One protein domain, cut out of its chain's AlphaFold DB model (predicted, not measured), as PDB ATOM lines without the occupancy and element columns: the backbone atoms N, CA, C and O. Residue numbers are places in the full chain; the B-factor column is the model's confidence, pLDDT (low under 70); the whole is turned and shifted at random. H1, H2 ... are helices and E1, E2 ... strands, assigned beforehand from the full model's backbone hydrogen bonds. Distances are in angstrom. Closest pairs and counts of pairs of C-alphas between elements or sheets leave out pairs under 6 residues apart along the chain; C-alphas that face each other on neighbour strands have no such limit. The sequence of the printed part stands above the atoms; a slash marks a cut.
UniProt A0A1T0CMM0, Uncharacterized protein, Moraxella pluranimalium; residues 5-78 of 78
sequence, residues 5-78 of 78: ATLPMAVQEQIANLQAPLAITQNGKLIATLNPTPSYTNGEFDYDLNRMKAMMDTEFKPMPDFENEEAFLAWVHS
ATOM      1  N   ALA A   5     112.839 153.970 101.247       66.38
ATOM      2  CA  ALA A   5     114.168 153.807 100.660       66.38
ATOM      3  C   ALA A   5     114.565 152.334 100.444       66.38
ATOM      4  O   ALA A   5     115.469 152.056  99.660       66.38
ATOM      5  N   THR A   6     113.890 151.392 101.113       71.31
ATOM      6  CA  THR A   6     114.126 149.945 100.956       71.31
ATOM      7  C   THR A   6     113.314 149.311  99.825       71.31
ATOM      8  O   THR A   6     113.519 148.145  99.493       71.31
ATOM      9  N   LEU A   7     112.390 150.063  99.218       75.25
ATOM     10  CA  LEU A   7     111.552 149.584  98.123       75.25
ATOM     11  C   LEU A   7     112.262 149.749  96.771       75.25
ATOM     12  O   LEU A   7     113.123 150.616  96.630       75.25
ATOM     13  N   PRO A   8     111.887 148.977  95.737       82.94
ATOM     14  CA  PRO A   8     112.391 149.201  94.386       82.94
ATOM     15  C   PRO A   8     112.128 150.634  93.915       82.94
ATOM     16  O   PRO A   8     111.066 151.193  94.178       82.94
ATOM     17  N   MET A   9     113.063 151.209  93.160       71.06
ATOM     18  CA  MET A   9     113.034 152.622  92.755       71.06
ATOM     19  C   MET A   9     111.725 153.026  92.046       71.06
ATOM     20  O   MET A   9     111.132 154.048  92.373       71.06
ATOM     21  N   ALA A  10     111.195 152.163  91.173       75.94
ATOM     22  CA  ALA A  10     109.903 152.378  90.511       75.94
ATOM     23  C   ALA A  10     108.718 152.458  91.496       75.94
ATOM     24  O   ALA A  10     107.755 153.187  91.269       75.94
ATOM     25  N   VAL A  11     108.784 151.724  92.611       78.25
ATOM     26  CA  VAL A  11     107.777 151.776  93.680       78.25
ATOM     27  C   VAL A  11     107.937 153.060  94.494       78.25
ATOM     28  O   VAL A  11     106.938 153.679  94.855       78.25
ATOM     29  N   GLN A  12     109.173 153.506  94.733       75.00
ATOM     30  CA  GLN A  12     109.438 154.782  95.403       75.00
ATOM     31  C   GLN A  12     108.857 155.963  94.616       75.00
ATOM     32  O   GLN A  12     108.182 156.808  95.200       75.00
ATOM     33  N   GLU A  13     109.041 155.990  93.294       74.50
ATOM     34  CA  GLU A  13     108.476 157.026  92.417       74.50
ATOM     35  C   GLU A  13     106.943 157.034  92.445       74.50
ATOM     36  O   GLU A  13     106.319 158.096  92.492       74.50
ATOM     37  N   GLN A  14     106.309 155.861  92.460       78.31
ATOM     38  CA  GLN A  14     104.853 155.764  92.580       78.31
ATOM     39  C   GLN A  14     104.352 156.299  93.926       78.31
ATOM     40  O   GLN A  14     103.338 156.995  93.961       78.31
ATOM     41  N   ILE A  15     105.071 156.019  95.018       77.88
ATOM     42  CA  ILE A  15     104.736 156.516  96.360       77.88
ATOM     43  C   ILE A  15     104.947 158.031  96.455       77.88
ATOM     44  O   ILE A  15     104.091 158.724  96.999       77.88
ATOM     45  N   ALA A  16     106.037 158.556  95.890       71.62
ATOM     46  CA  ALA A  16     106.330 159.990  95.870       71.62
ATOM     47  C   ALA A  16     105.278 160.804  95.093       71.62
ATOM     48  O   ALA A  16     105.045 161.969  95.402       71.62
ATOM     49  N   ASN A  17     104.608 160.184  94.116       78.56
ATOM     50  CA  ASN A  17     103.521 160.802  93.353       78.56
ATOM     51  C   ASN A  17     102.146 160.732  94.048       78.56
ATOM     52  O   ASN A  17     101.159 161.239  93.506       78.56
ATOM     53  N   LEU A  18     102.037 160.112  95.228       81.50
ATOM     54  CA  LEU A  18     100.780 160.082  95.972       81.50
ATOM     55  C   LEU A  18     100.436 161.481  96.502       81.50
ATOM     56  O   LEU A  18     101.239 162.131  97.161       81.50
ATOM     57  N   GLN A  19      99.193 161.922  96.286       78.81
ATOM     58  CA  GLN A  19      98.696 163.181  96.858       78.81
ATOM     59  C   GLN A  19      98.357 163.071  98.353       78.81
ATOM     60  O   GLN A  19      98.218 164.085  99.033       78.81
ATOM     61  N   ALA A  20      98.198 161.847  98.864       79.00
ATOM     62  CA  ALA A  20      97.867 161.567 100.255       79.00
ATOM     63  C   ALA A  20      98.464 160.219 100.702       79.00
ATOM     64  O   ALA A  20      98.680 159.344  99.860       79.00
ATOM     65  N   PRO A  21      98.698 160.012 102.012       81.12
ATOM     66  CA  PRO A  21      99.182 158.734 102.524       81.12
ATOM     67  C   PRO A  21      98.215 157.582 102.224       81.12
ATOM     68  O   PRO A  21      97.004 157.706 102.408       81.12
ATOM     69  N   LEU A  22      98.754 156.431 101.823       83.69
ATOM     70  CA  LEU A  22      97.985 155.216 101.566       83.69
ATOM     71  C   LEU A  22      98.035 154.288 102.782       83.69
ATOM     72  O   LEU A  22      99.108 153.860 103.203       83.69
ATOM     73  N   ALA A  23      96.873 153.930 103.327       85.44
ATOM     74  CA  ALA A  23      96.758 152.941 104.394       85.44
ATOM     75  C   ALA A  23      96.586 151.528 103.816       85.44
ATOM     76  O   ALA A  23      95.630 151.249 103.095       85.44
ATOM     77  N   ILE A  24      97.489 150.619 104.174       83.44
ATOM     78  CA  ILE A  24      97.411 149.196 103.851       83.44
ATOM     79  C   ILE A  24      96.775 148.485 105.041       83.44
ATOM     80  O   ILE A  24      97.329 148.466 106.146       83.44
ATOM     81  N   THR A  25      95.605 147.893 104.811       87.06
ATOM     82  CA  THR A  25      94.865 147.143 105.828       87.06
ATOM     83  C   THR A  25      94.748 145.673 105.438       87.06
ATOM     84  O   THR A  25      94.616 145.338 104.263       87.06
ATOM     85  N   GLN A  26      94.786 144.789 106.430       82.19
ATOM     86  CA  GLN A  26      94.479 143.370 106.272       82.19
ATOM     87  C   GLN A  26      93.457 142.998 107.343       82.19
ATOM     88  O   GLN A  26      93.678 143.242 108.529       82.19
ATOM     89  N   ASN A  27      92.316 142.443 106.930       90.06
ATOM     90  CA  ASN A  27      91.208 142.086 107.827       90.06
ATOM     91  C   ASN A  27      90.739 143.258 108.716       90.06
ATOM     92  O   ASN A  27      90.468 143.082 109.901       90.06
ATOM     93  N   GLY A  28      90.708 144.475 108.162       83.19
ATOM     94  CA  GLY A  28      90.323 145.690 108.890       83.19
ATOM     95  C   GLY A  28      91.375 146.212 109.878       83.19
ATOM     96  O   GLY A  28      91.167 147.260 110.486       83.19
ATOM     97  N   LYS A  29      92.520 145.535 110.024       81.12
ATOM     98  CA  LYS A  29      93.645 145.997 110.840       81.12
ATOM     99  C   LYS A  29      94.645 146.751 109.971       81.12
ATOM    100  O   LYS A  29      95.059 146.254 108.926       81.12
ATOM    101  N   LEU A  30      95.050 147.939 110.413       80.62
ATOM    102  CA  LEU A  30      96.129 148.695 109.778       80.62
ATOM    103  C   LEU A  30      97.446 147.923 109.919       80.62
ATOM    104  O   LEU A  30      97.864 147.611 111.034       80.62
ATOM    105  N   ILE A  31      98.080 147.620 108.788       83.69
ATOM    106  CA  ILE A  31      99.371 146.920 108.738       83.69
ATOM    107  C   ILE A  31     100.494 147.879 108.362       83.69
ATOM    108  O   ILE A  31     101.584 147.805 108.927       83.69
ATOM    109  N   ALA A  32     100.233 148.807 107.446       76.50
ATOM    110  CA  ALA A  32     101.216 149.799 107.042       76.50
ATOM    111  C   ALA A  32     100.548 151.079 106.544       76.50
ATOM    112  O   ALA A  32      99.388 151.085 106.138       76.50
ATOM    113  N   THR A  33     101.318 152.158 106.537       78.50
ATOM    114  CA  THR A  33     100.961 153.409 105.877       78.50
ATOM    115  C   THR A  33     102.134 153.800 104.992       78.50
ATOM    116  O   THR A  33     103.262 153.860 105.481       78.50
ATOM    117  N   LEU A  34     101.876 154.020 103.706       76.81
ATOM    118  CA  LEU A  34     102.841 154.573 102.760       76.81
ATOM    119  C   LEU A  34     102.619 156.079 102.709       76.81
ATOM    120  O   LEU A  34     101.526 156.528 102.370       76.81
ATOM    121  N   ASN A  35     103.625 156.855 103.087       75.69
ATOM    122  CA  ASN A  35     103.551 158.310 103.074       75.69
ATOM    123  C   ASN A  35     104.343 158.830 101.863       75.69
ATOM    124  O   ASN A  35     105.469 158.387 101.684       75.69
ATOM    125  N   PRO A  36     103.816 159.749 101.040       71.94
ATOM    126  CA  PRO A  36     104.623 160.403 100.003       71.94
ATOM    127  C   PRO A  36     105.809 161.186 100.579       71.94
ATOM    128  O   PRO A  36     106.789 161.432  99.883       71.94
ATOM    129  N   THR A  37     105.729 161.569 101.854       69.94
ATOM    130  CA  THR A  37     106.797 162.272 102.561       69.94
ATOM    131  C   THR A  37     107.774 161.253 103.149       69.94
ATOM    132  O   THR A  37     107.360 160.440 103.983       69.94
ATOM    133  N   PRO A  38     109.061 161.287 102.769       61.91
ATOM    134  CA  PRO A  38     110.071 160.453 103.406       61.91
ATOM    135  C   PRO A  38     110.182 160.745 104.910       61.91
ATOM    136  O   PRO A  38     110.042 161.899 105.326       61.91
ATOM    137  N   SER A  39     110.473 159.727 105.724       58.06
ATOM    138  CA  SER A  39     110.547 159.834 107.196       58.06
ATOM    139  C   SER A  39     111.556 160.885 107.682       58.06
ATOM    140  O   SER A  39     111.286 161.608 108.639       58.06
ATOM    141  N   TYR A  40     112.671 161.056 106.969       56.00
ATOM    142  CA  TYR A  40     113.712 162.042 107.285       56.00
ATOM    143  C   TYR A  40     113.276 163.505 107.095       56.00
ATOM    144  O   TYR A  40     113.845 164.410 107.703       56.00
ATOM    145  N   THR A  41     112.240 163.766 106.292       58.72
ATOM    146  CA  THR A  41     111.747 165.133 106.022       58.72
ATOM    147  C   THR A  41     111.045 165.750 107.232       58.72
ATOM    148  O   THR A  41     110.992 166.970 107.357       58.72
ATOM    149  N   ASN A  42     110.543 164.914 108.148       58.09
ATOM    150  CA  ASN A  42     109.862 165.346 109.371       58.09
ATOM    151  C   ASN A  42     110.816 165.535 110.562       58.09
ATOM    152  O   ASN A  42     110.360 165.788 111.675       58.09
ATOM    153  N   GLY A  43     112.131 165.423 110.351       53.66
ATOM    154  CA  GLY A  43     113.114 165.591 111.420       53.66
ATOM    155  C   GLY A  43     113.174 164.416 112.401       53.66
ATOM    156  O   GLY A  43     113.680 164.587 113.508       53.66
ATOM    157  N   GLU A  44     112.709 163.224 112.010       59.31
ATOM    158  CA  GLU A  44     112.835 161.984 112.795       59.31
ATOM    159  C   GLU A  44     114.278 161.430 112.754       59.31
ATOM    160  O   GLU A  44     114.532 160.281 112.396       59.31
ATOM    161  N   PHE A  45     115.248 162.266 113.135       55.38
ATOM    162  CA  PHE A  45     116.684 161.961 113.153       55.38
ATOM    163  C   PHE A  45     117.022 160.737 114.019       55.38
ATOM    164  O   PHE A  45     117.959 160.001 113.719       55.38
ATOM    165  N   ASP A  46     116.246 160.495 115.077       60.53
ATOM    166  CA  ASP A  46     116.459 159.373 115.995       60.53
ATOM    167  C   ASP A  46     116.177 158.011 115.342       60.53
ATOM    168  O   ASP A  46     116.820 157.014 115.687       60.53
ATOM    169  N   TYR A  47     115.251 157.949 114.379       59.19
ATOM    170  CA  TYR A  47     114.975 156.722 113.628       59.19
ATOM    171  C   TYR A  47     116.163 156.360 112.727       59.19
ATOM    172  O   TYR A  47     116.668 155.234 112.781       59.19
ATOM    173  N   ASP A  48     116.668 157.338 111.975       57.38
ATOM    174  CA  ASP A  48     117.818 157.152 111.088       57.38
ATOM    175  C   ASP A  48     119.108 156.881 111.870       57.38
ATOM    176  O   ASP A  48     119.893 156.015 111.480       57.38
ATOM    177  N   LEU A  49     119.304 157.527 113.023       62.78
ATOM    178  CA  LEU A  49     120.465 157.289 113.883       62.78
ATOM    179  C   LEU A  49     120.495 155.856 114.427       62.78
ATOM    180  O   LEU A  49     121.549 155.218 114.434       62.78
ATOM    181  N   ASN A  50     119.353 155.330 114.875       66.38
ATOM    182  CA  ASN A  50     119.266 153.952 115.365       66.38
ATOM    183  C   ASN A  50     119.493 152.931 114.241       66.38
ATOM    184  O   ASN A  50     120.131 151.902 114.464       66.38
ATOM    185  N   ARG A  51     119.047 153.236 113.020       63.34
ATOM    186  CA  ARG A  51     119.305 152.414 111.833       63.34
ATOM    187  C   ARG A  51     120.774 152.447 111.410       63.34
ATOM    188  O   ARG A  51     121.332 151.396 111.113       63.34
ATOM    189  N   MET A  52     121.410 153.618 111.410       64.56
ATOM    190  CA  MET A  52     122.843 153.741 111.124       64.56
ATOM    191  C   MET A  52     123.676 152.962 112.143       64.56
ATOM    192  O   MET A  52     124.599 152.256 111.752       64.56
ATOM    193  N   LYS A  53     123.316 153.019 113.431       67.50
ATOM    194  CA  LYS A  53     123.948 152.191 114.470       67.50
ATOM    195  C   LYS A  53     123.769 150.701 114.195       67.50
ATOM    196  O   LYS A  53     124.757 149.986 114.172       67.50
ATOM    197  N   ALA A  54     122.554 150.257 113.872       66.81
ATOM    198  CA  ALA A  54     122.302 148.860 113.519       66.81
ATOM    199  C   ALA A  54     123.087 148.403 112.272       66.81
ATOM    200  O   ALA A  54     123.526 147.256 112.218       66.81
ATOM    201  N   MET A  55     123.292 149.291 111.291       61.00
ATOM    202  CA  MET A  55     124.128 149.042 110.107       61.00
ATOM    203  C   MET A  55     125.630 148.998 110.419       61.00
ATOM    204  O   MET A  55     126.361 148.274 109.755       61.00
ATOM    205  N   MET A  56     126.105 149.756 111.412       64.94
ATOM    206  CA  MET A  56     127.495 149.654 111.873       64.94
ATOM    207  C   MET A  56     127.731 148.434 112.770       64.94
ATOM    208  O   MET A  56     128.822 147.873 112.752       64.94
ATOM    209  N   ASP A  57     126.720 148.032 113.542       63.03
ATOM    210  CA  ASP A  57     126.770 146.856 114.415       63.03
ATOM    211  C   ASP A  57     126.566 145.544 113.638       63.03
ATOM    212  O   ASP A  57     126.784 144.458 114.177       63.03
ATOM    213  N   THR A  58     126.147 145.611 112.368       61.25
ATOM    214  CA  THR A  58     126.067 144.425 111.514       61.25
ATOM    215  C   THR A  58     127.453 144.068 110.998       61.25
ATOM    216  O   THR A  58     128.133 144.861 110.353       61.25
ATOM    217  N   GLU A  59     127.873 142.841 111.289       62.84
ATOM    218  CA  GLU A  59     129.165 142.309 110.872       62.84
ATOM    219  C   GLU A  59     129.268 142.338 109.338       62.84
ATOM    220  O   GLU A  59     128.499 141.677 108.633       62.84
ATOM    221  N   PHE A  60     130.195 143.142 108.808       65.31
ATOM    222  CA  PHE A  60     130.432 143.218 107.371       65.31
ATOM    223  C   PHE A  60     130.949 141.867 106.872       65.31
ATOM    224  O   PHE A  60     132.089 141.484 107.144       65.31
ATOM    225  N   LYS A  61     130.113 141.147 106.119       68.62
ATOM    226  CA  LYS A  61     130.519 139.941 105.398       68.62
ATOM    227  C   LYS A  61     130.890 140.336 103.967       68.62
ATOM    228  O   LYS A  61     129.991 140.708 103.212       68.62
ATOM    229  N   PRO A  62     132.179 140.287 103.581       73.94
ATOM    230  CA  PRO A  62     132.562 140.549 102.202       73.94
ATOM    231  C   PRO A  62     131.858 139.547 101.285       73.94
ATOM    232  O   PRO A  62     131.848 138.346 101.561       73.94
ATOM    233  N   MET A  63     131.251 140.055 100.213       80.06
ATOM    234  CA  MET A  63     130.624 139.215  99.201       80.06
ATOM    235  C   MET A  63     131.723 138.416  98.479       80.06
ATOM    236  O   MET A  63     132.660 139.037  97.972       80.06
ATOM    237  N   PRO A  64     131.656 137.074  98.455       82.25
ATOM    238  CA  PRO A  64     132.600 136.267  97.692       82.25
ATOM    239  C   PRO A  64     132.337 136.399  96.185       82.25
ATOM    240  O   PRO A  64     131.243 136.772  95.764       82.25
ATOM    241  N   ASP A  65     133.335 136.072  95.368       88.69
ATOM    242  CA  ASP A  65     133.138 135.945  93.924       88.69
ATOM    243  C   ASP A  65     132.332 134.672  93.617       88.69
ATOM    244  O   ASP A  65     132.594 133.606  94.181       88.69
ATOM    245  N   PHE A  66     131.354 134.775  92.714       91.50
ATOM    246  CA  PHE A  66     130.481 133.663  92.334       91.50
ATOM    247  C   PHE A  66     130.754 133.218  90.899       91.50
ATOM    248  O   PHE A  66     130.817 134.036  89.984       91.50
ATOM    249  N   GLU A  67     130.857 131.907  90.690       87.75
ATOM    250  CA  GLU A  67     131.068 131.328  89.357       87.75
ATOM    251  C   GLU A  67     129.787 131.320  88.501       87.75
ATOM    252  O   GLU A  67     129.862 131.221  87.276       87.75
ATOM    253  N   ASN A  68     128.606 131.406  89.129       88.62
ATOM    254  CA  ASN A  68     127.296 131.417  88.474       88.62
ATOM    255  C   ASN A  68     126.183 131.955  89.404       88.62
ATOM    256  O   ASN A  68     126.382 132.154  90.602       88.62
ATOM    257  N   GLU A  69     124.995 132.187  88.835       88.44
ATOM    258  CA  GLU A  69     123.814 132.720  89.535       88.44
ATOM    259  C   GLU A  69     123.288 131.781  90.636       88.44
ATOM    260  O   GLU A  69     122.844 132.242  91.685       88.44
ATOM    261  N   GLU A  70     123.389 130.464  90.444       92.00
ATOM    262  CA  GLU A  70     122.938 129.470  91.424       92.00
ATOM    263  C   GLU A  70     123.766 129.545  92.721       92.00
ATOM    264  O   GLU A  70     123.210 129.535  93.822       92.00
ATOM    265  N   ALA A  71     125.087 129.725  92.597       86.88
ATOM    266  CA  ALA A  71     125.997 129.921  93.725       86.88
ATOM    267  C   ALA A  71     125.732 131.236  94.482       86.88
ATOM    268  O   ALA A  71     125.811 131.265  95.711       86.88
ATOM    269  N   PHE A  72     125.375 132.306  93.763       86.44
ATOM    270  CA  PHE A  72     124.970 133.577  94.370       86.44
ATOM    271  C   PHE A  72     123.689 133.422  95.200       86.44
ATOM    272  O   PHE A  72     123.650 133.819  96.368       86.44
ATOM    273  N   LEU A  73     122.655 132.799  94.629       87.75
ATOM    274  CA  LEU A  73     121.368 132.617  95.305       87.75
ATOM    275  C   LEU A  73     121.494 131.740  96.558       87.75
ATOM    276  O   LEU A  73     120.874 132.040  97.577       87.75
ATOM    277  N   ALA A  74     122.341 130.709  96.525       87.56
ATOM    278  CA  ALA A  74     122.604 129.867  97.691       87.56
ATOM    279  C   ALA A  74     123.219 130.648  98.868       87.56
ATOM    280  O   ALA A  74     122.847 130.403 100.014       87.56
ATOM    281  N   TRP A  75     124.116 131.604  98.598       85.56
ATOM    282  CA  TRP A  75     124.752 132.443  99.624       85.56
ATOM    283  C   TRP A  75     123.806 133.496 100.210       85.56
ATOM    284  O   TRP A  75     123.815 133.740 101.412       85.56
ATOM    285  N   VAL A  76     122.949 134.102  99.386       79.94
ATOM    286  CA  VAL A  76     121.939 135.060  99.875       79.94
ATOM    287  C   VAL A  76     120.935 134.380 100.821       79.94
ATOM    288  O   VAL A  76     120.380 135.030 101.706       79.94
ATOM    289  N   HIS A  77     120.694 133.080 100.632       79.88
ATOM    290  CA  HIS A  77     119.700 132.301 101.375       79.88
ATOM    291  C   HIS A  77     120.286 131.506 102.565       79.88
ATOM    292  O   HIS A  77     119.524 130.803 103.236       79.88
ATOM    293  N   SER A  78     121.599 131.590 102.815       72.19
ATOM    294  CA  SER A  78     122.301 130.922 103.930       72.19
ATOM    295  C   SER A  78     122.413 131.797 105.173       72.19
ATOM    296  O   SER A  78     122.206 131.263 106.284       72.19
TER     297      SER A  78
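This is residues 5 to 78 of the 78 residues of an uncharacterized protein of Moraxella pluranimalium (UniProt A0A1T0CMM0). The printed part is an open arch: the two-stranded hairpin E1 and E2, with H1 near its base, makes one foot, the helix H3 makes the span, and H4 is the other foot, far off on a long link. The middle is empty, and residues 49 to 62, of which 49 to 57 belong to H3, stand free. The 74 residues include four named helices and two named strands, in the order H1 E1 E2 H2 H3 H4; the class is mixed and the sheet, E1 - E2, is antiparallel. The whole is extended, with a radius of gyration of the C-alphas of 17.5 A and spans of 46 by 28 by 26 A.

Look first at E1, residues 22 to 26, and E2, residues 29 to 34, an antiparallel hairpin at 152 degrees. There N 22 and O 34 are 2.8 A apart and N 31 and O 24 2.9 A, within hydrogen-bond range. H1, residues 9 to 16, comes nearest to E2 at the C-alphas of Ile 15 and Leu 34, 7.0 A apart. H2, residues 39 to 42, and H3, residues 45 to 57, are close but not clearly touching; their closest C-alphas, Tyr 40 and Asp 48, are 7.4 A apart. H4, residues 69 to 76, is apart from H1, E1, E2, H2 and H3. In H1, H3 and H4 every O i to N i+4 pair is within hydrogen-bond range; H2 is too short for such a pair.

Find C-alpha 22 at (97.985, 155.216, 101.566), where E1 begins; it runs 13.2 A, and E2 14.9 A. H1 measures 10.4 A and H2 6.0 A. From C-alpha 45 at (116.684, 161.961, 113.153), H3 runs 18.2 A. H4, 10.8 A long, ends at C-alpha 76 at (121.939, 135.060, 99.875).

The C-alphas farthest apart are Gly 28 and Glu 67, 47.4 A. The printed part has no cut; its one long link joins H3 to H4. Look at the B-factor column for pLDDT under 70 at residue 5 and residues 37 to 61.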